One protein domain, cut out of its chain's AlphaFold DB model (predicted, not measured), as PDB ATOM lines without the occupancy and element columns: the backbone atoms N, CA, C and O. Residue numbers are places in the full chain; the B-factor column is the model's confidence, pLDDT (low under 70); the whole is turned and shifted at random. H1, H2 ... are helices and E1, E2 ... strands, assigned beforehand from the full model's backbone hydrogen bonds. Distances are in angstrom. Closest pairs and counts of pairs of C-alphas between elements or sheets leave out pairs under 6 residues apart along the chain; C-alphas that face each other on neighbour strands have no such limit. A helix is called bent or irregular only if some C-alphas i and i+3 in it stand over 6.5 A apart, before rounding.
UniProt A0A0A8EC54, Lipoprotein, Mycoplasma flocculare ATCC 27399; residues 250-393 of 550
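This is residues 250 to 393 of the 550 residues of the protein "Lipoprotein" of Mycoplasma flocculare ATCC 27399 (UniProt A0A0A8EC54). Two long helices, H3 and H4, run opposite ways as a loosely joined pair, with two strand hairpins and two shorter helices set around them. The hairpin E1-E2 packs on H4, H1 crosses H3 with H2 beyond H1, and the hairpin E3-E4 leads into H3, with residues 325 to 330 sticking out at its tip. The printed part has 144 residues with four named helices and four named strands, in the order E1 E2 H1 H2 E3 E4 H3 H4; it is mostly helix, and both two-stranded sheets are antiparallel. It is compact, with a radius of gyration of the C-alphas of 16.7 A, yet elongated, spanning 55 by 36 by 23 A.

Start at E1, residues 260 to 264, and E2, residues 267 to 271, an antiparallel hairpin; look for N 262 and O 269, 2.9 A apart. Then find H4, residues 368 to 391: E2 and H4 have 8 pairs of C-alphas within 8 A, the closest those of Leu 271 and Gln 380, 5.5 A apart. Next come H1, residues 279 to 289, and H2, residues 302 to 313, close but not clearly touching and about perpendicular at 90 degrees; their closest C-alphas, Leu 280 and Ser 309, are 7.0 A apart. E3, residues 317 to 319, and E4, residues 331 to 335, form another antiparallel hairpin, with N 334 and O 318 at 2.9 A. H3, residues 337 to 361, is irregular, with C-alphas 353 and 356 8.7 A apart and a kink of 80 degrees near residue 355. With residues 344 to 351 alone it touches H1, closest at the C-alphas of Phe 283 and Val 347, 6.0 A; at 72 degrees they are only just about perpendicular. H3 and H4 form a helical hairpin that only just touches, with 3 pairs of C-alphas within 8 A, closest at Ser 341 and Gln 385, 7.3 A; their tilt is shallow at 21 degrees, opposite ways. H2 and H4 are apart. In H1 and H2 every O i to N i+4 pair is within hydrogen-bond range; in H3 19 of 21 are, in H4 17 of 20.

Find C-alpha 260 at (31.882, 27.991, -50.249), where E1 begins its 12.5 A; E2 covers 13.4 A. H1 measures 14.9 A, H2 16.3 A, E3 7.1 A and E4 13.5 A. From C-alpha 337 at (33.949, 16.718, -46.597), H3 covers 31.4 A. H4 runs 34.4 A to C-alpha 391 at (23.947, 18.708, -42.486).

The two C-alphas farthest apart, Gln 326 and Thr 360, are 56.0 A apart. The printed part has no cut; the links H1 to H2 and E3 to E4 are long. Mean pLDDT of the printed part is 89.8, and residues 294 to 298 are under 70.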
ATOM      1  N   PRO A 250      35.541  20.821 -64.626       93.19
ATOM      2  CA  PRO A 250      34.757  20.933 -63.405       93.19
ATOM      3  C   PRO A 250      35.329  22.034 -62.501       93.19
ATOM      4  O   PRO A 250      36.544  22.226 -62.435       93.19
ATOM      5  N   PHE A 251      34.462  22.780 -61.817       91.62
ATOM      6  CA  PHE A 251      34.829  24.054 -61.176       91.62
ATOM      7  C   PHE A 251      35.974  23.981 -60.159       91.62
ATOM      8  O   PHE A 251      36.694  24.959 -59.967       91.62
ATOM      9  N   TRP A 252      36.191  22.820 -59.539       91.44
ATOM     10  CA  TRP A 252      37.300  22.586 -58.614       91.44
ATOM     11  C   TRP A 252      38.689  22.561 -59.276       91.44
ATOM     12  O   TRP A 252      39.697  22.489 -58.581       91.44
ATOM     13  N   GLU A 253      38.764  22.658 -60.606       88.75
ATOM     14  CA  GLU A 253      40.008  22.889 -61.354       88.75
ATOM     15  C   GLU A 253      40.292  24.374 -61.644       88.75
ATOM     16  O   GLU A 253      41.320  24.696 -62.242       88.75
ATOM     17  N   LYS A 254      39.379  25.273 -61.246       81.81
ATOM     18  CA  LYS A 254      39.482  26.737 -61.376       81.81
ATOM     19  C   LYS A 254      38.711  27.449 -60.250       81.81
ATOM     20  O   LYS A 254      37.862  28.300 -60.516       81.81
ATOM     21  N   MET A 255      38.966  27.085 -58.992       79.81
ATOM     22  CA  MET A 255      38.285  27.727 -57.863       79.81
ATOM     23  C   MET A 255      38.654  29.211 -57.742       79.81
ATOM     24  O   MET A 255      39.821  29.589 -57.808       79.81
ATOM     25  N   THR A 256      37.647  30.051 -57.514       75.88
ATOM     26  CA  THR A 256      37.797  31.475 -57.181       75.88
ATOM     27  C   THR A 256      37.255  31.739 -55.775       75.88
ATOM     28  O   THR A 256      36.612  30.878 -55.180       75.88
ATOM     29  N   TYR A 257      37.560  32.902 -55.193       75.44
ATOM     30  CA  TYR A 257      37.113  33.237 -53.839       75.44
ATOM     31  C   TYR A 257      35.631  33.677 -53.812       75.44
ATOM     32  O   TYR A 257      35.252  34.501 -54.649       75.44
ATOM     33  N   PRO A 258      34.822  33.249 -52.820       82.75
ATOM     34  CA  PRO A 258      35.104  32.234 -51.796       82.75
ATOM     35  C   PRO A 258      34.894  30.804 -52.323       82.75
ATOM     36  O   PRO A 258      34.179  30.592 -53.302       82.75
ATOM     37  N   PHE A 259      35.471  29.812 -51.637       86.50
ATOM     38  CA  PHE A 259      35.277  28.396 -51.973       86.50
ATOM     39  C   PHE A 259      33.809  27.991 -51.794       86.50
ATOM     40  O   PHE A 259      33.206  27.410 -52.701       86.50
ATOM     41  N   MET A 260      33.247  28.329 -50.631       93.00
ATOM     42  CA  MET A 260      31.882  27.991 -50.249       93.00
ATOM     43  C   MET A 260      31.237  29.139 -49.463       93.00
ATOM     44  O   MET A 260      31.907  29.788 -48.660       93.00
ATOM     45  N   ARG A 261      29.930  29.356 -49.648       94.56
ATOM     46  CA  ARG A 261      29.074  30.126 -48.732       94.56
ATOM     47  C   ARG A 261      27.834  29.318 -48.380       94.56
ATOM     48  O   ARG A 261      27.241  28.672 -49.248       94.56
ATOM     49  N   PHE A 262      27.440  29.365 -47.118       95.62
ATOM     50  CA  PHE A 262      26.327  28.591 -46.584       95.62
ATOM     51  C   PHE A 262      25.582  29.381 -45.505       95.62
ATOM     52  O   PHE A 262      26.160  30.159 -44.743       95.62
ATOM     53  N   TYR A 263      24.268  29.190 -45.450       95.00
ATOM     54  CA  TYR A 263      23.409  29.823 -44.458       95.00
ATOM     55  C   TYR A 263      23.287  28.911 -43.228       95.00
ATOM     56  O   TYR A 263      22.805  27.788 -43.337       95.00
ATOM     57  N   TYR A 264      23.745  29.364 -42.060       95.56
ATOM     58  CA  TYR A 264      23.773  28.580 -40.818       95.56
ATOM     59  C   TYR A 264      23.789  29.512 -39.597       95.56
ATOM     60  O   TYR A 264      24.358  30.601 -39.667       95.56
ATOM     61  N   ASN A 265      23.141  29.107 -38.498       93.88
ATOM     62  CA  ASN A 265      22.941  29.909 -37.278       93.88
ATOM     63  C   ASN A 265      22.433  31.342 -37.562       93.88
ATOM     64  O   ASN A 265      23.051  32.322 -37.152       93.88
ATOM     65  N   ASN A 266      21.330  31.438 -38.318       90.38
ATOM     66  CA  ASN A 266      20.659  32.673 -38.763       90.38
ATOM     67  C   ASN A 266      21.557  33.714 -39.465       90.38
ATOM     68  O   ASN A 266      21.256  34.905 -39.477       90.38
ATOM     69  N   LYS A 267      22.649  33.284 -40.110       91.50
ATOM     70  CA  LYS A 267      23.531  34.172 -40.883       91.50
ATOM     71  C   LYS A 267      24.145  33.487 -42.099       91.50
ATOM     72  O   LYS A 267      24.148  32.261 -42.219       91.50
ATOM     73  N   VAL A 268      24.691  34.304 -42.996       92.00
ATOM     74  CA  VAL A 268      25.626  33.863 -44.038       92.00
ATOM     75  C   VAL A 268      26.980  33.568 -43.398       92.00
ATOM     76  O   VAL A 268      27.451  34.332 -42.556       92.00
ATOM     77  N   ASN A 269      27.606  32.471 -43.814       94.12
ATOM     78  CA  ASN A 269      28.956  32.085 -43.426       94.12
ATOM     79  C   ASN A 269      29.746  31.727 -44.688       94.12
ATOM     80  O   ASN A 269      29.207  31.103 -45.605       94.12
ATOM     81  N   ASP A 270      31.021  32.097 -44.698       92.69
ATOM     82  CA  ASP A 270      31.956  31.858 -45.795       92.69
ATOM     83  C   ASP A 270      33.031  30.860 -45.379       92.69
ATOM     84  O   ASP A 270      33.422  30.816 -44.213       92.69
ATOM     85  N   LEU A 271      33.574  30.143 -46.361       94.50
ATOM     86  CA  LEU A 271      34.888  29.522 -46.282       94.50
ATOM     87  C   LEU A 271      35.722  29.963 -47.494       94.50
ATOM     88  O   LEU A 271      35.326  29.771 -48.649       94.50
ATOM     89  N   GLY A 272      36.877  30.581 -47.238       91.75
ATOM     90  CA  GLY A 272      37.814  31.007 -48.277       91.75
ATOM     91  C   GLY A 272      38.425  29.835 -49.055       91.75
ATOM     92  O   GLY A 272      38.458  28.704 -48.581       91.75
ATOM     93  N   THR A 273      38.939  30.095 -50.262       90.50
ATOM     94  CA  THR A 273      39.731  29.090 -50.994       90.50
ATOM     95  C   THR A 273      41.067  28.832 -50.305       90.50
ATOM     96  O   THR A 273      41.622  29.726 -49.652       90.50
ATOM     97  N   LEU A 274      41.616  27.627 -50.480       91.62
ATOM     98  CA  LEU A 274      42.920  27.238 -49.929       91.62
ATOM     99  C   LEU A 274      44.045  28.155 -50.449       91.62
ATOM    100  O   LEU A 274      44.996  28.457 -49.731       91.62
ATOM    101  N   GLU A 275      43.912  28.648 -51.680       87.81
ATOM    102  CA  GLU A 275      44.815  29.610 -52.310       87.81
ATOM    103  C   GLU A 275      44.754  30.997 -51.661       87.81
ATOM    104  O   GLU A 275      45.792  31.563 -51.319       87.81
ATOM    105  N   TYR A 276      43.552  31.560 -51.486       85.19
ATOM    106  CA  TYR A 276      43.387  32.924 -50.969       85.19
ATOM    107  C   TYR A 276      43.797  33.036 -49.497       85.19
ATOM    108  O   TYR A 276      44.399  34.034 -49.095       85.19
ATOM    109  N   SER A 277      43.467  32.002 -48.719       89.38
ATOM    110  CA  SER A 277      43.716  31.887 -47.278       89.38
ATOM    111  C   SER A 277      45.165  31.553 -46.908       89.38
ATOM    112  O   SER A 277      45.523  31.638 -45.738       89.38
ATOM    113  N   GLY A 278      46.001  31.154 -47.874       89.38
ATOM    114  CA  GLY A 278      47.368  30.676 -47.632       89.38
ATOM    115  C   GLY A 278      47.466  29.207 -47.192       89.38
ATOM    116  O   GLY A 278      48.570  28.667 -47.133       89.38
ATOM    117  N   ILE A 279      46.340  28.525 -46.957       93.69
ATOM    118  CA  ILE A 279      46.302  27.123 -46.510       93.69
ATOM    119  C   ILE A 279      46.934  26.175 -47.545       93.69
ATOM    120  O   ILE A 279      47.602  25.219 -47.160       93.69
ATOM    121  N   LEU A 280      46.834  26.455 -48.854       91.88
ATOM    122  CA  LEU A 280      47.535  25.682 -49.893       91.88
ATOM    123  C   LEU A 280      49.064  25.737 -49.725       91.88
ATOM    124  O   LEU A 280      49.743  24.732 -49.936       91.88
ATOM    125  N   SER A 281      49.615  26.885 -49.320       89.94
ATOM    126  CA  SER A 281      51.048  26.993 -49.023       89.94
ATOM    127  C   SER A 281      51.414  26.131 -47.817       89.94
ATOM    128  O   SER A 281      52.427  25.440 -47.859       89.94
ATOM    129  N   LEU A 282      50.572  26.095 -46.780       92.75
ATOM    130  CA  LEU A 282      50.780  25.228 -45.615       92.75
ATOM    131  C   LEU A 282      50.671  23.732 -45.968       92.75
ATOM    132  O   LEU A 282      51.488  22.953 -45.487       92.75
ATOM    133  N   PHE A 283      49.752  23.330 -46.856       93.31
ATOM    134  CA  PHE A 283      49.687  21.966 -47.409       93.31
ATOM    135  C   PHE A 283      51.010  21.546 -48.065       93.31
ATOM    136  O   PHE A 283      51.524  20.455 -47.811       93.31
ATOM    137  N   LEU A 284      51.565  22.417 -48.911       90.31
ATOM    138  CA  LEU A 284      52.806  22.155 -49.643       90.31
ATOM    139  C   LEU A 284      54.033  22.163 -48.719       90.31
ATOM    140  O   LEU A 284      54.890  21.288 -48.843       90.31
ATOM    141  N   LEU A 285      54.087  23.088 -47.754       90.38
ATOM    142  CA  LEU A 285      55.132  23.118 -46.729       90.38
ATOM    143  C   LEU A 285      55.083  21.882 -45.829       90.38
ATOM    144  O   LEU A 285      56.127  21.266 -45.626       90.38
ATOM    145  N   LYS A 286      53.900  21.463 -45.357       92.06
ATOM    146  CA  LYS A 286      53.756  20.233 -44.566       92.06
ATOM    147  C   LYS A 286      54.220  19.016 -45.366       92.06
ATOM    148  O   LYS A 286      55.058  18.263 -44.884       92.06
ATOM    149  N   GLN A 287      53.765  18.858 -46.614       88.62
ATOM    150  CA  GLN A 287      54.174  17.730 -47.459       88.62
ATOM    151  C   GLN A 287      55.693  17.679 -47.706       88.62
ATOM    152  O   GLN A 287      56.241  16.592 -47.899       88.62
ATOM    153  N   ALA A 288      56.376  18.823 -47.740       86.19
ATOM    154  CA  ALA A 288      57.827  18.873 -47.877       86.19
ATOM    155  C   ALA A 288      58.554  18.663 -46.539       86.19
ATOM    156  O   ALA A 288      59.595  18.009 -46.514       86.19
ATOM    157  N   TYR A 289      57.998  19.157 -45.430       84.56
ATOM    158  CA  TYR A 289      58.479  18.902 -44.071       84.56
ATOM    159  C   TYR A 289      58.430  17.404 -43.741       84.56
ATOM    160  O   TYR A 289      59.459  16.822 -43.413       84.56
ATOM    161  N   ASP A 290      57.287  16.752 -43.988       84.06
ATOM    162  CA  ASP A 290      57.069  15.301 -43.841       84.06
ATOM    163  C   ASP A 290      58.046  14.441 -44.688       84.06
ATOM    164  O   ASP A 290      58.133  13.229 -44.503       84.06
ATOM    165  N   LYS A 291      58.775  15.052 -45.636       84.50
ATOM    166  CA  LYS A 291      59.760  14.417 -46.531       84.50
ATOM    167  C   LYS A 291      61.209  14.857 -46.290       84.50
ATOM    168  O   LYS A 291      62.080  14.456 -47.059       84.50
ATOM    169  N   ASN A 292      61.482  15.704 -45.294       78.44
ATOM    170  CA  ASN A 292      62.781  16.368 -45.093       78.44
ATOM    171  C   ASN A 292      63.259  17.206 -46.309       78.44
ATOM    172  O   ASN A 292      64.453  17.354 -46.554       78.44
ATOM    173  N   GLN A 293      62.320  17.768 -47.077       75.31
ATOM    174  CA  GLN A 293      62.539  18.535 -48.318       75.31
ATOM    175  C   GLN A 293      62.046  19.996 -48.230       75.31
ATOM    176  O   GLN A 293      61.923  20.673 -49.250       75.31
ATOM    177  N   ALA A 294      61.762  20.508 -47.026       63.62
ATOM    178  CA  ALA A 294      61.130  21.818 -46.795       63.62
ATOM    179  C   ALA A 294      61.847  23.026 -47.444       63.62
ATOM    180  O   ALA A 294      61.209  24.035 -47.734       63.62
ATOM    181  N   SER A 295      63.148  22.923 -47.722       61.06
ATOM    182  CA  SER A 295      63.947  23.949 -48.410       61.06
ATOM    183  C   SER A 295      63.709  24.054 -49.926       61.06
ATOM    184  O   SER A 295      64.196  24.995 -50.543       61.06
ATOM    185  N   HIS A 296      62.979  23.113 -50.538       61.28
ATOM    186  CA  HIS A 296      62.829  22.994 -51.998       61.28
ATOM    187  C   HIS A 296      61.425  23.374 -52.520       61.28
ATOM    188  O   HIS A 296      61.096  23.098 -53.676       61.28
ATOM    189  N   VAL A 297      60.566  23.981 -51.691       69.31
ATOM    190  CA  VAL A 297      59.173  24.277 -52.071       69.31
ATOM    191  C   VAL A 297      59.065  25.609 -52.816       69.31
ATOM    192  O   VAL A 297      59.016  26.680 -52.212       69.31
ATOM    193  N   ASP A 298      58.969  25.545 -54.144       69.69
ATOM    194  CA  ASP A 298      58.604  26.702 -54.966       69.69
ATOM    195  C   ASP A 298      57.123  27.060 -54.766       69.69
ATOM    196  O   ASP A 298      56.214  26.401 -55.275       69.69
ATOM    197  N   LEU A 299      56.902  28.126 -53.996       73.69
ATOM    198  CA  LEU A 299      55.589  28.692 -53.683       73.69
ATOM    199  C   LEU A 299      55.322  30.015 -54.411       73.69
ATOM    200  O   LEU A 299      54.308  30.664 -54.140       73.69
ATOM    201  N   GLN A 300      56.202  30.432 -55.327       73.50
ATOM    202  CA  GLN A 300      56.014  31.661 -56.102       73.50
ATOM    203  C   GLN A 300      55.481  31.378 -57.506       73.50
ATOM    204  O   GLN A 300      54.630  32.133 -57.979       73.50
ATOM    205  N   ASP A 301      55.856  30.262 -58.131       81.00
ATOM    206  CA  ASP A 301      55.298  29.830 -59.417       81.00
ATOM    207  C   ASP A 301      53.750  29.708 -59.353       81.00
ATOM    208  O   ASP A 301      53.211  28.912 -58.570       81.00
ATOM    209  N   PRO A 302      52.987  30.507 -60.131       79.50
ATOM    210  CA  PRO A 302      51.523  30.437 -60.132       79.50
ATOM    211  C   PRO A 302      50.982  29.158 -60.786       79.50
ATOM    212  O   PRO A 302      49.933  28.655 -60.384       79.50
ATOM    213  N   TYR A 303      51.692  28.612 -61.776       82.62
ATOM    214  CA  TYR A 303      51.282  27.432 -62.532       82.62
ATOM    215  C   TYR A 303      51.460  26.154 -61.705       82.62
ATOM    216  O   TYR A 303      50.519  25.365 -61.598       82.62
ATOM    217  N   LYS A 304      52.603  25.989 -61.023       82.69
ATOM    218  CA  LYS A 304      52.808  24.905 -60.042       82.69
ATOM    219  C   LYS A 304      51.779  24.972 -58.915       82.69
ATOM    220  O   LYS A 304      51.242  23.938 -58.524       82.69
ATOM    221  N   ARG A 305      51.447  26.171 -58.416       81.94
ATOM    222  CA  ARG A 305      50.386  26.344 -57.407       81.94
ATOM    223  C   ARG A 305      49.007  25.941 -57.934       81.94
ATOM    224  O   ARG A 305      48.318  25.200 -57.238       81.94
ATOM    225  N   GLN A 306      48.631  26.321 -59.158       83.94
ATOM    226  CA  GLN A 306      47.366  25.880 -59.758       83.94
ATOM    227  C   GLN A 306      47.330  24.357 -59.970       83.94
ATOM    228  O   GLN A 306      46.337  23.720 -59.633       83.94
ATOM    229  N   GLN A 307      48.411  23.743 -60.466       86.19
ATOM    230  CA  GLN A 307      48.498  22.282 -60.595       86.19
ATOM    231  C   GLN A 307      48.351  21.576 -59.238       86.19
ATOM    232  O   GLN A 307      47.594  20.608 -59.123       86.19
ATOM    233  N   SER A 308      49.042  22.070 -58.207       87.19
ATOM    234  CA  SER A 308      48.956  21.555 -56.837       87.19
ATOM    235  C   SER A 308      47.548  21.686 -56.262       87.19
ATOM    236  O   SER A 308      47.032  20.720 -55.703       87.19
ATOM    237  N   SER A 309      46.903  22.838 -56.461       88.44
ATOM    238  CA  SER A 309      45.513  23.082 -56.070       88.44
ATOM    239  C   SER A 309      44.551  22.105 -56.750       88.44
ATOM    240  O   SER A 309      43.824  21.368 -56.082       88.44
ATOM    241  N   ASN A 310      44.621  21.993 -58.079       88.19
ATOM    242  CA  ASN A 310      43.762  21.101 -58.859       88.19
ATOM    243  C   ASN A 310      43.958  19.632 -58.452       88.19
ATOM    244  O   ASN A 310      42.993  18.869 -58.411       88.19
ATOM    245  N   LYS A 311      45.191  19.221 -58.127       89.75
ATOM    246  CA  LYS A 311      45.491  17.884 -57.592       89.75
ATOM    247  C   LYS A 311      44.928  17.682 -56.181       89.75
ATOM    248  O   LYS A 311      44.480  16.580 -55.871       89.75
ATOM    249  N   LEU A 312      44.941  18.720 -55.347       91.62
ATOM    250  CA  LEU A 312      44.432  18.686 -53.979       91.62
ATOM    251  C   LEU A 312      42.899  18.607 -53.956       91.62
ATOM    252  O   LEU A 312      42.364  17.658 -53.390       91.62
ATOM    253  N   TYR A 313      42.187  19.505 -54.646       92.56
ATOM    254  CA  TYR A 313      40.721  19.456 -54.705       92.56
ATOM    255  C   TYR A 313      40.190  18.172 -55.375       92.56
ATOM    256  O   TYR A 313      39.140  17.671 -54.973       92.56
ATOM    257  N   LYS A 314      40.932  17.554 -56.310       93.31
ATOM    258  CA  LYS A 314      40.598  16.226 -56.880       93.31
ATOM    259  C   LYS A 314      40.636  15.061 -55.877       93.31
ATOM    260  O   LYS A 314      40.188  13.973 -56.225       93.31
ATOM    261  N   ARG A 315      41.132  15.258 -54.646       94.25
ATOM    262  CA  ARG A 315      40.988  14.290 -53.536       94.25
ATOM    263  C   ARG A 315      39.630  14.392 -52.833       94.25
ATOM    264  O   ARG A 315      39.218  13.435 -52.185       94.25
ATOM    265  N   TYR A 316      38.947  15.531 -52.967       95.81
ATOM    266  CA  TYR A 316      37.691  15.830 -52.272       95.81
ATOM    267  C   TYR A 316      36.483  15.859 -53.212       95.81
ATOM    268  O   TYR A 316      35.374  15.582 -52.770       95.81
ATOM    269  N   PHE A 317      36.675  16.175 -54.496       96.25
ATOM    270  CA  PHE A 317      35.594  16.311 -55.472       96.25
ATOM    271  C   PHE A 317      35.641  15.247 -56.571       96.25
ATOM    272  O   PHE A 317      36.684  15.010 -57.186       96.25
ATOM    273  N   ARG A 318      34.479  14.656 -56.877       95.56
ATOM    274  CA  ARG A 318      34.290  13.732 -58.009       95.56
ATOM    275  C   ARG A 318      32.957  13.970 -58.720       95.56
ATOM    276  O   ARG A 318      31.955  14.314 -58.100       95.56
ATOM    277  N   LEU A 319      32.937  13.746 -60.033       94.94
ATOM    278  CA  LEU A 319      31.718  13.793 -60.850       94.94
ATOM    279  C   LEU A 319      30.841  12.556 -60.615       94.94
ATOM    280  O   LEU A 319      31.356  11.446 -60.444       94.94
ATOM    281  N   ALA A 320      29.522  12.724 -60.707       93.75
ATOM    282  CA  ALA A 320      28.602  11.608 -60.895       93.75
ATOM    283  C   ALA A 320      28.716  11.082 -62.333       93.75
ATOM    284  O   ALA A 320      28.143  11.636 -63.274       93.75
ATOM    285  N   ARG A 321      29.496  10.013 -62.513       89.00
ATOM    286  CA  ARG A 321      29.594   9.318 -63.802       89.00
ATOM    287  C   ARG A 321      28.225   8.751 -64.189       89.00
ATOM    288  O   ARG A 321      27.483   8.286 -63.330       89.00
ATOM    289  N   ASN A 322      27.932   8.760 -65.486       90.06
ATOM    290  CA  ASN A 322      26.733   8.168 -66.088       90.06
ATOM    291  C   ASN A 322      25.388   8.793 -65.645       90.06
ATOM    292  O   ASN A 322      24.346   8.162 -65.807       90.06
ATOM    293  N   PHE A 323      25.372  10.030 -65.127       94.38
ATOM    294  CA  PHE A 323      24.117  10.760 -64.903       94.38
ATOM    295  C   PHE A 323      23.449  11.117 -66.238       94.38
ATOM    296  O   PHE A 323      23.943  11.957 -66.993       94.38
ATOM    297  N   ASN A 324      22.301  10.496 -66.518       95.06
ATOM    298  CA  ASN A 324      21.462  10.849 -67.655       95.06
ATOM    299  C   ASN A 324      20.660  12.124 -67.344       95.06
ATOM    300  O   ASN A 324      19.535  12.065 -66.855       95.06
ATOM    301  N   ASN A 325      21.231  13.286 -67.666       92.44
ATOM    302  CA  ASN A 325      20.553  14.580 -67.533       92.44
ATOM    303  C   ASN A 325      19.485  14.849 -68.613       92.44
ATOM    304  O   ASN A 325      18.940  15.950 -68.666       92.44
ATOM    305  N   GLN A 326      19.201  13.882 -69.497       93.44
ATOM    306  CA  GLN A 326      18.175  13.959 -70.546       93.44
ATOM    307  C   GLN A 326      18.286  15.232 -71.418       93.44
ATOM    308  O   GLN A 326      17.288  15.777 -71.884       93.44
ATOM    309  N   ARG A 327      19.527  15.699 -71.652       90.94
ATOM    310  CA  ARG A 327      19.893  16.939 -72.374       90.94
ATOM    311  C   ARG A 327      19.447  18.252 -71.707       90.94
ATOM    312  O   ARG A 327      19.617  19.312 -72.306       90.94
ATOM    313  N   LYS A 328      18.918  18.214 -70.481       93.81
ATOM    314  CA  LYS A 328      18.662  19.408 -69.662       93.81
ATOM    315  C   LYS A 328      19.983  19.870 -69.019       93.81
ATOM    316  O   LYS A 328      20.887  19.071 -68.782       93.81
ATOM    317  N   ASP A 329      20.096  21.163 -68.720       95.19
ATOM    318  CA  ASP A 329      21.287  21.788 -68.118       95.19
ATOM    319  C   ASP A 329      21.408  21.439 -66.622       95.19
ATOM    320  O   ASP A 329      21.136  22.251 -65.738       95.19
ATOM    321  N   LEU A 330      21.785  20.188 -66.342       96.56
ATOM    322  CA  LEU A 330      21.952  19.615 -65.005       96.56
ATOM    323  C   LEU A 330      23.249  18.808 -64.903       96.56
ATOM    324  O   LEU A 330      23.646  18.118 -65.847       96.56
ATOM    325  N   GLY A 331      23.853  18.832 -63.718       96.94
ATOM    326  CA  GLY A 331      25.000  18.013 -63.340       96.94
ATOM    327  C   GLY A 331      24.943  17.605 -61.868       96.94
ATOM    328  O   GLY A 331      24.399  18.330 -61.035       96.94
ATOM    329  N   ILE A 332      25.516  16.440 -61.552       98.00
ATOM    330  CA  ILE A 332      25.634  15.923 -60.182       98.00
ATOM    331  C   ILE A 332      27.116  15.711 -59.855       98.00
ATOM    332  O   ILE A 332      27.893  15.225 -60.686       98.00
ATOM    333  N   PHE A 333      27.520  16.076 -58.641       97.81
ATOM    334  CA  PHE A 333      28.875  15.867 -58.128       97.81
ATOM    335  C   PHE A 333      28.856  15.493 -56.643       97.81
ATOM    336  O   PHE A 333      27.836  15.621 -55.969       97.81
ATOM    337  N   TYR A 334      29.996  15.033 -56.142       97.62
ATOM    338  CA  TYR A 334      30.200  14.659 -54.747       97.62
ATOM    339  C   TYR A 334      31.303  15.507 -54.123       97.62
ATOM    340  O   TYR A 334      32.267  15.870 -54.805       97.62
ATOM    341  N   PHE A 335      31.175  15.763 -52.824       97.44
ATOM    342  CA  PHE A 335      32.189  16.393 -51.988       97.44
ATOM    343  C   PHE A 335      32.444  15.528 -50.749       97.44
ATOM    344  O   PHE A 335      31.578  15.396 -49.881       97.44
ATOM    345  N   ASN A 336      33.641  14.948 -50.666       97.44
ATOM    346  CA  ASN A 336      34.140  14.245 -49.491       97.44
ATOM    347  C   ASN A 336      34.639  15.278 -48.471       97.44
ATOM    348  O   ASN A 336      35.797  15.702 -48.474       97.44
ATOM    349  N   HIS A 337      33.706  15.725 -47.633       95.31
ATOM    350  CA  HIS A 337      33.949  16.718 -46.597       95.31
ATOM    351  C   HIS A 337      34.723  16.165 -45.399       95.31
ATOM    352  O   HIS A 337      35.354  16.951 -44.697       95.31
ATOM    353  N   SER A 338      34.700  14.850 -45.160       95.19
ATOM    354  CA  SER A 338      35.466  14.209 -44.082       95.19
ATOM    355  C   SER A 338      36.966  14.274 -44.363       95.19
ATOM    356  O   SER A 338      37.693  14.918 -43.607       95.19
ATOM    357  N   ASN A 339      37.413  13.785 -45.528       96.12
ATOM    358  CA  ASN A 339      38.808  13.907 -45.964       96.12
ATOM    359  C   ASN A 339      39.248  15.374 -46.049       96.12
ATOM    360  O   ASN A 339      40.332  15.706 -45.579       96.12
ATOM    361  N   PHE A 340      38.408  16.262 -46.602       96.88
ATOM    362  CA  PHE A 340      38.711  17.697 -46.645       96.88
ATOM    363  C   PHE A 340      38.920  18.284 -45.245       96.88
ATOM    364  O   PHE A 340      39.858  19.052 -45.050       96.88
ATOM    365  N   SER A 341      38.073  17.923 -44.277       96.88
ATOM    366  CA  SER A 341      38.188  18.436 -42.909       96.88
ATOM    367  C   SER A 341      39.448  17.906 -42.231       96.88
ATOM    368  O   SER A 341      40.266  18.705 -41.789       96.88
ATOM    369  N   HIS A 342      39.660  16.588 -42.256       97.06
ATOM    370  CA  HIS A 342      40.822  15.931 -41.657       97.06
ATOM    371  C   HIS A 342      42.158  16.464 -42.203       97.06
ATOM    372  O   HIS A 342      43.068  16.797 -41.442       97.06
ATOM    373  N   ASP A 343      42.273  16.598 -43.528       97.25
ATOM    374  CA  ASP A 343      43.472  17.135 -44.172       97.25
ATOM    375  C   ASP A 343      43.720  18.612 -43.805       97.25
ATOM    376  O   ASP A 343      44.869  19.026 -43.640       97.25
ATOM    377  N   VAL A 344      42.661  19.418 -43.672       97.62
ATOM    378  CA  VAL A 344      42.761  20.827 -43.258       97.62
ATOM    379  C   VAL A 344      43.120  20.950 -41.774       97.62
ATOM    380  O   VAL A 344      43.967  21.775 -41.432       97.62
ATOM    381  N   GLU A 345      42.563  20.110 -40.900       97.94
ATOM    382  CA  GLU A 345      42.935  20.032 -39.480       97.94
ATOM    383  C   GLU A 345      44.414  19.680 -39.312       97.94
ATOM    384  O   GLU A 345      45.141  20.408 -38.638       97.94
ATOM    385  N   ALA A 346      44.904  18.647 -40.004       97.50
ATOM    386  CA  ALA A 346      46.309  18.234 -39.954       97.50
ATOM    387  C   ALA A 346      47.290  19.329 -40.435       97.50
ATOM    388  O   ALA A 346      48.449  19.369 -40.005       97.50
ATOM    389  N   VAL A 347      46.844  20.227 -41.319       97.38
ATOM    390  CA  VAL A 347      47.620  21.381 -41.802       97.38
ATOM    391  C   VAL A 347      47.542  22.575 -40.846       97.38
ATOM    392  O   VAL A 347      48.557  23.239 -40.624       97.38
ATOM    393  N   LEU A 348      46.383  22.828 -40.235       97.75
ATOM    394  CA  LEU A 348      46.219  23.851 -39.198       97.75
ATOM    395  C   LEU A 348      46.987  23.483 -37.918       97.75
ATOM    396  O   LEU A 348      47.647  24.347 -37.346       97.75
ATOM    397  N   GLU A 349      46.994  22.208 -37.519       97.62
ATOM    398  CA  GLU A 349      47.846  21.700 -36.439       97.62
ATOM    399  C   GLU A 349      49.336  21.854 -36.751       97.62
ATOM    400  O   GLU A 349      50.106  22.259 -35.882       97.62
ATOM    401  N   PHE A 350      49.764  21.518 -37.974       96.50
ATOM    402  CA  PHE A 350      51.155  21.697 -38.394       96.50
ATOM    403  C   PHE A 350      51.580  23.165 -38.288       96.50
ATOM    404  O   PHE A 350      52.662  23.449 -37.773       96.50
ATOM    405  N   TYR A 351      50.719  24.089 -38.720       95.88
ATOM    406  CA  TYR A 351      50.947  25.522 -38.576       95.88
ATOM    407  C   TYR A 351      51.001  25.952 -37.106       95.88
ATOM    408  O   TYR A 351      51.987  26.569 -36.718       95.88
ATOM    409  N   ASP A 352      50.030  25.570 -36.272       96.31
ATOM    410  CA  ASP A 352      50.020  25.904 -34.839       96.31
ATOM    411  C   ASP A 352      51.296  25.431 -34.127       96.31
ATOM    412  O   ASP A 352      51.927  26.196 -33.399       96.31
ATOM    413  N   LYS A 353      51.708  24.182 -34.382       96.38
ATOM    414  CA  LYS A 353      52.884  23.543 -33.768       96.38
ATOM    415  C   LYS A 353      54.219  24.150 -34.217       96.38
ATOM    416  O   LYS A 353      55.215  23.961 -33.529       96.38
ATOM    417  N   ASN A 354      54.258  24.855 -35.353       93.25
ATOM    418  CA  ASN A 354      55.496  25.360 -35.961       93.25
ATOM    419  C   ASN A 354      55.471  26.871 -36.271       93.25
ATOM    420  O   ASN A 354      56.378  27.352 -36.947       93.25
ATOM    421  N   ARG A 355      54.457  27.629 -35.821       92.44
ATOM    422  CA  ARG A 355      54.140  28.979 -36.336       92.44
ATOM    423  C   ARG A 355      55.336  29.932 -36.368       92.44
ATOM    424  O   ARG A 355      55.595  30.532 -37.404       92.44
ATOM    425  N   GLU A 356      56.084  30.051 -35.274       90.38
ATOM    426  CA  GLU A 356      57.242  30.957 -35.182       90.38
ATOM    427  C   GLU A 356      58.369  30.569 -36.150       90.38
ATOM    428  O   GLU A 356      58.928  31.424 -36.839       90.38
ATOM    429  N   SER A 357      58.649  29.268 -36.262       88.44
ATOM    430  CA  SER A 357      59.605  28.712 -37.224       88.44
ATOM    431  C   SER A 357      59.144  28.964 -38.663       88.44
ATOM    432  O   SER A 357      59.902  29.494 -39.469       88.44
ATOM    433  N   LEU A 358      57.871  28.707 -38.979       88.50
ATOM    434  CA  LEU A 358      57.307  28.937 -40.313       88.50
ATOM    435  C   LEU A 358      57.348  30.414 -40.728       88.50
ATOM    436  O   LEU A 358      57.762  30.714 -41.847       88.50
ATOM    437  N   LEU A 359      56.962  31.338 -39.842       87.56
ATOM    438  CA  LEU A 359      57.015  32.779 -40.112       87.56
ATOM    439  C   LEU A 359      58.464  33.264 -40.296       87.56
ATOM    440  O   LEU A 359      58.729  34.105 -41.152       87.56
ATOM    441  N   THR A 360      59.416  32.699 -39.551       85.19
ATOM    442  CA  THR A 360      60.839  33.065 -39.635       85.19
ATOM    443  C   THR A 360      61.519  32.481 -40.882       85.19
ATOM    444  O   THR A 360      62.265  33.179 -41.566       85.19
ATOM    445  N   THR A 361      61.266  31.209 -41.205       82.19
ATOM    446  CA  THR A 361      61.879  30.486 -42.336       82.19
ATOM    447  C   THR A 361      61.267  30.859 -43.687       82.19
ATOM    448  O   THR A 361      61.958  30.798 -44.703       82.19
ATOM    449  N   PHE A 362      59.996  31.274 -43.726       80.69
ATOM    450  CA  PHE A 362      59.277  31.574 -44.967       80.69
ATOM    451  C   PHE A 362      58.750  33.022 -44.978       80.69
ATOM    452  O   PHE A 362      57.575  33.252 -44.683       80.69
ATOM    453  N   PRO A 363      59.569  34.020 -45.383       74.56
ATOM    454  CA  PRO A 363      59.237  35.447 -45.263       74.56
ATOM    455  C   PRO A 363      57.934  35.910 -45.930       74.56
ATOM    456  O   PRO A 363      57.412  36.958 -45.567       74.56
ATOM    457  N   PHE A 364      57.380  35.153 -46.884       76.69
ATOM    458  CA  PHE A 364      56.065  35.462 -47.456       76.69
ATOM    459  C   PHE A 364      54.919  35.192 -46.460       76.69
ATOM    460  O   PHE A 364      53.956  35.960 -46.435       76.69
ATOM    461  N   LEU A 365      55.028  34.166 -45.600       79.38
ATOM    462  CA  LEU A 365      54.076  33.927 -44.505       79.38
ATOM    463  C   LEU A 365      54.136  35.046 -43.459       79.38
ATOM    464  O   LEU A 365      53.105  35.402 -42.902       79.38
ATOM    465  N   ASN A 366      55.316  35.640 -43.252       77.56
ATOM    466  CA  ASN A 366      55.548  36.747 -42.315       77.56
ATOM    467  C   ASN A 366      54.918  38.088 -42.741       77.56
ATOM    468  O   ASN A 366      55.123  39.115 -42.095       77.56
ATOM    469  N   SER A 367      54.158  38.116 -43.838       77.19
ATOM    470  CA  SER A 367      53.288  39.251 -44.119       77.19
ATOM    471  C   SER A 367      52.054  39.182 -43.215       77.19
ATOM    472  O   SER A 367      51.335  38.183 -43.202       77.19
ATOM    473  N   GLU A 368      51.778  40.267 -42.484       77.06
ATOM    474  CA  GLU A 368      50.609  40.402 -41.592       77.06
ATOM    475  C   GLU A 368      49.300  39.988 -42.294       77.06
ATOM    476  O   GLU A 368      48.418  39.370 -41.701       77.06
ATOM    477  N   SER A 369      49.199  40.269 -43.596       84.25
ATOM    478  CA  SER A 369      48.049  39.935 -44.434       84.25
ATOM    479  C   SER A 369      47.880  38.443 -44.741       84.25
ATOM    480  O   SER A 369      46.770  38.058 -45.103       84.25
ATOM    481  N   ILE A 370      48.914  37.603 -44.611       85.50
ATOM    482  CA  ILE A 370      48.821  36.146 -44.806       85.50
ATOM    483  C   ILE A 370      48.587  35.434 -43.473       85.50
ATOM    484  O   ILE A 370      47.656  34.633 -43.394       85.50
ATOM    485  N   ASP A 371      49.324  35.776 -42.413       89.81
ATOM    486  CA  ASP A 371      49.077  35.235 -41.065       89.81
ATOM    487  C   ASP A 371      47.623  35.496 -40.618       89.81
ATOM    488  O   ASP A 371      46.894  34.569 -40.257       89.81
ATOM    489  N   LYS A 372      47.134  36.731 -40.805       92.56
ATOM    490  CA  LYS A 372      45.737  37.104 -40.545       92.56
ATOM    491  C   LYS A 372      44.725  36.273 -41.339       92.56
ATOM    492  O   LYS A 372      43.687  35.918 -40.789       92.56
ATOM    493  N   ARG A 373      45.005  35.941 -42.605       92.50
ATOM    494  CA  ARG A 373      44.103  35.128 -43.446       92.50
ATOM    495  C   ARG A 373      44.081  33.656 -43.047       92.50
ATOM    496  O   ARG A 373      43.023  33.039 -43.139       92.50
ATOM    497  N   ILE A 374      45.203  33.111 -42.578       95.31
ATOM    498  CA  ILE A 374      45.261  31.754 -42.016       95.31
ATOM    499  C   ILE A 374      44.399  31.695 -40.746       95.31
ATOM    500  O   ILE A 374      43.576  30.790 -40.598       95.31
ATOM    501  N   LEU A 375      44.514  32.696 -39.866       95.00
ATOM    502  CA  LEU A 375      43.706  32.805 -38.645       95.00
ATOM    503  C   LEU A 375      42.212  33.059 -38.937       95.00
ATOM    504  O   LEU A 375      41.349  32.475 -38.279       95.00
ATOM    505  N   GLU A 376      41.889  33.871 -39.946       95.19
ATOM    506  CA  GLU A 376      40.513  34.094 -40.407       95.19
ATOM    507  C   GLU A 376      39.898  32.806 -40.972       95.19
ATOM    508  O   GLU A 376      38.816  32.399 -40.539       95.19
ATOM    509  N   PHE A 377      40.611  32.105 -41.861       96.75
ATOM    510  CA  PHE A 377      40.188  30.807 -42.386       96.75
ATOM    511  C   PHE A 377      40.005  29.782 -41.262       96.75
ATOM    512  O   PHE A 377      39.014  29.060 -41.254       96.75
ATOM    513  N   LYS A 378      40.893  29.747 -40.261       97.19
ATOM    514  CA  LYS A 378      40.761  28.870 -39.085       97.19
ATOM    515  C   LYS A 378      39.483  29.148 -38.277       97.19
ATOM    516  O   LYS A 378      38.930  28.231 -37.673       97.19
ATOM    517  N   SER A 379      38.995  30.390 -38.276       96.69
ATOM    518  CA  SER A 379      37.705  30.762 -37.677       96.69
ATOM    519  C   SER A 379      36.522  30.321 -38.551       96.69
ATOM    520  O   SER A 379      35.607  29.656 -38.063       96.69
ATOM    521  N   GLN A 380      36.578  30.605 -39.858       97.06
ATOM    522  CA  GLN A 380      35.589  30.169 -40.858       97.06
ATOM    523  C   GLN A 380      35.411  28.638 -40.868       97.06
ATOM    524  O   GLN A 380      34.291  28.124 -40.844       97.06
ATOM    525  N   PHE A 381      36.523  27.903 -40.839       98.00
ATOM    526  CA  PHE A 381      36.573  26.448 -40.921       98.00
ATOM    527  C   PHE A 381      35.865  25.761 -39.744       98.00
ATOM    528  O   PHE A 381      35.105  24.821 -39.966       98.00
ATOM    529  N   LYS A 382      35.982  26.286 -38.516       97.62
ATOM    530  CA  LYS A 382      35.220  25.778 -37.356       97.62
ATOM    531  C   LYS A 382      33.704  25.845 -37.572       97.62
ATOM    532  O   LYS A 382      32.983  24.935 -37.172       97.62
ATOM    533  N   ILE A 383      33.215  26.906 -38.218       97.81
ATOM    534  CA  ILE A 383      31.785  27.075 -38.520       97.81
ATOM    535  C   ILE A 383      31.360  26.128 -39.653       97.81
ATOM    536  O   ILE A 383      30.275  25.554 -39.602       97.81
ATOM    537  N   PHE A 384      32.228  25.910 -40.645       97.56
ATOM    538  CA  PHE A 384      32.030  24.906 -41.697       97.56
ATOM    539  C   PHE A 384      31.936  23.477 -41.127       97.56
ATOM    540  O   PHE A 384      31.025  22.739 -41.499       97.56
ATOM    541  N   GLN A 385      32.795  23.108 -40.171       97.12
ATOM    542  CA  GLN A 385      32.714  21.816 -39.478       97.12
ATOM    543  C   GLN A 385      31.381  21.667 -38.725       97.12
ATOM    544  O   GLN A 385      30.688  20.670 -38.901       97.12
ATOM    545  N   GLN A 386      30.964  22.682 -37.956       97.56
ATOM    546  CA  GLN A 386      29.663  22.690 -37.264       97.56
ATOM    547  C   GLN A 386      28.479  22.546 -38.234       97.56
ATOM    548  O   GLN A 386      27.544  21.790 -37.969       97.56
ATOM    549  N   PHE A 387      28.528  23.235 -39.377       96.50
ATOM    550  CA  PHE A 387      27.508  23.139 -40.419       96.50
ATOM    551  C   PHE A 387      27.433  21.738 -41.039       96.50
ATOM    552  O   PHE A 387      26.335  21.256 -41.309       96.50
ATOM    553  N   TRP A 388      28.559  21.046 -41.212       94.75
ATOM    554  CA  TRP A 388      28.581  19.664 -41.695       94.75
ATOM    555  C   TRP A 388      28.164  18.633 -40.647       94.75
ATOM    556  O   TRP A 388      27.377  17.748 -40.977       94.75
ATOM    557  N   GLU A 389      28.527  18.796 -39.377       94.38
ATOM    558  CA  GLU A 389      27.962  17.973 -38.294       94.38
ATOM    559  C   GLU A 389      26.456  18.199 -38.080       94.38
ATOM    560  O   GLU A 389      25.782  17.379 -37.453       94.38
ATOM    561  N   HIS A 390      25.896  19.281 -38.623       94.81
ATOM    562  CA  HIS A 390      24.453  19.505 -38.741       94.81
ATOM    563  C   HIS A 390      23.875  18.881 -40.024       94.81
ATOM    564  O   HIS A 390      22.917  18.113 -39.957       94.81
ATOM    565  N   ALA A 391      24.472  19.140 -41.189       94.00
ATOM    566  CA  ALA A 391      23.947  18.708 -42.486       94.00
ATOM    567  C   ALA A 391      24.018  17.187 -42.726       94.00
ATOM    568  O   ALA A 391      23.130  16.648 -43.383       94.00
ATOM    569  N   LYS A 392      24.992  16.476 -42.136       90.62
ATOM    570  CA  LYS A 392      25.051  14.997 -42.124       90.62
ATOM    571  C   LYS A 392      23.796  14.344 -41.525       90.62
ATOM    572  O   LYS A 392      23.521  13.180 -41.792       90.62
ATOM    573  N   LYS A 393      23.041  15.079 -40.698       92.81
ATOM    574  CA  LYS A 393      21.803  14.620 -40.041       92.81
ATOM    575  C   LYS A 393      20.548  14.930 -40.864       92.81
ATOM    576  O   LYS A 393      19.436  14.640 -40.424       92.81
TER     577      LYS A 393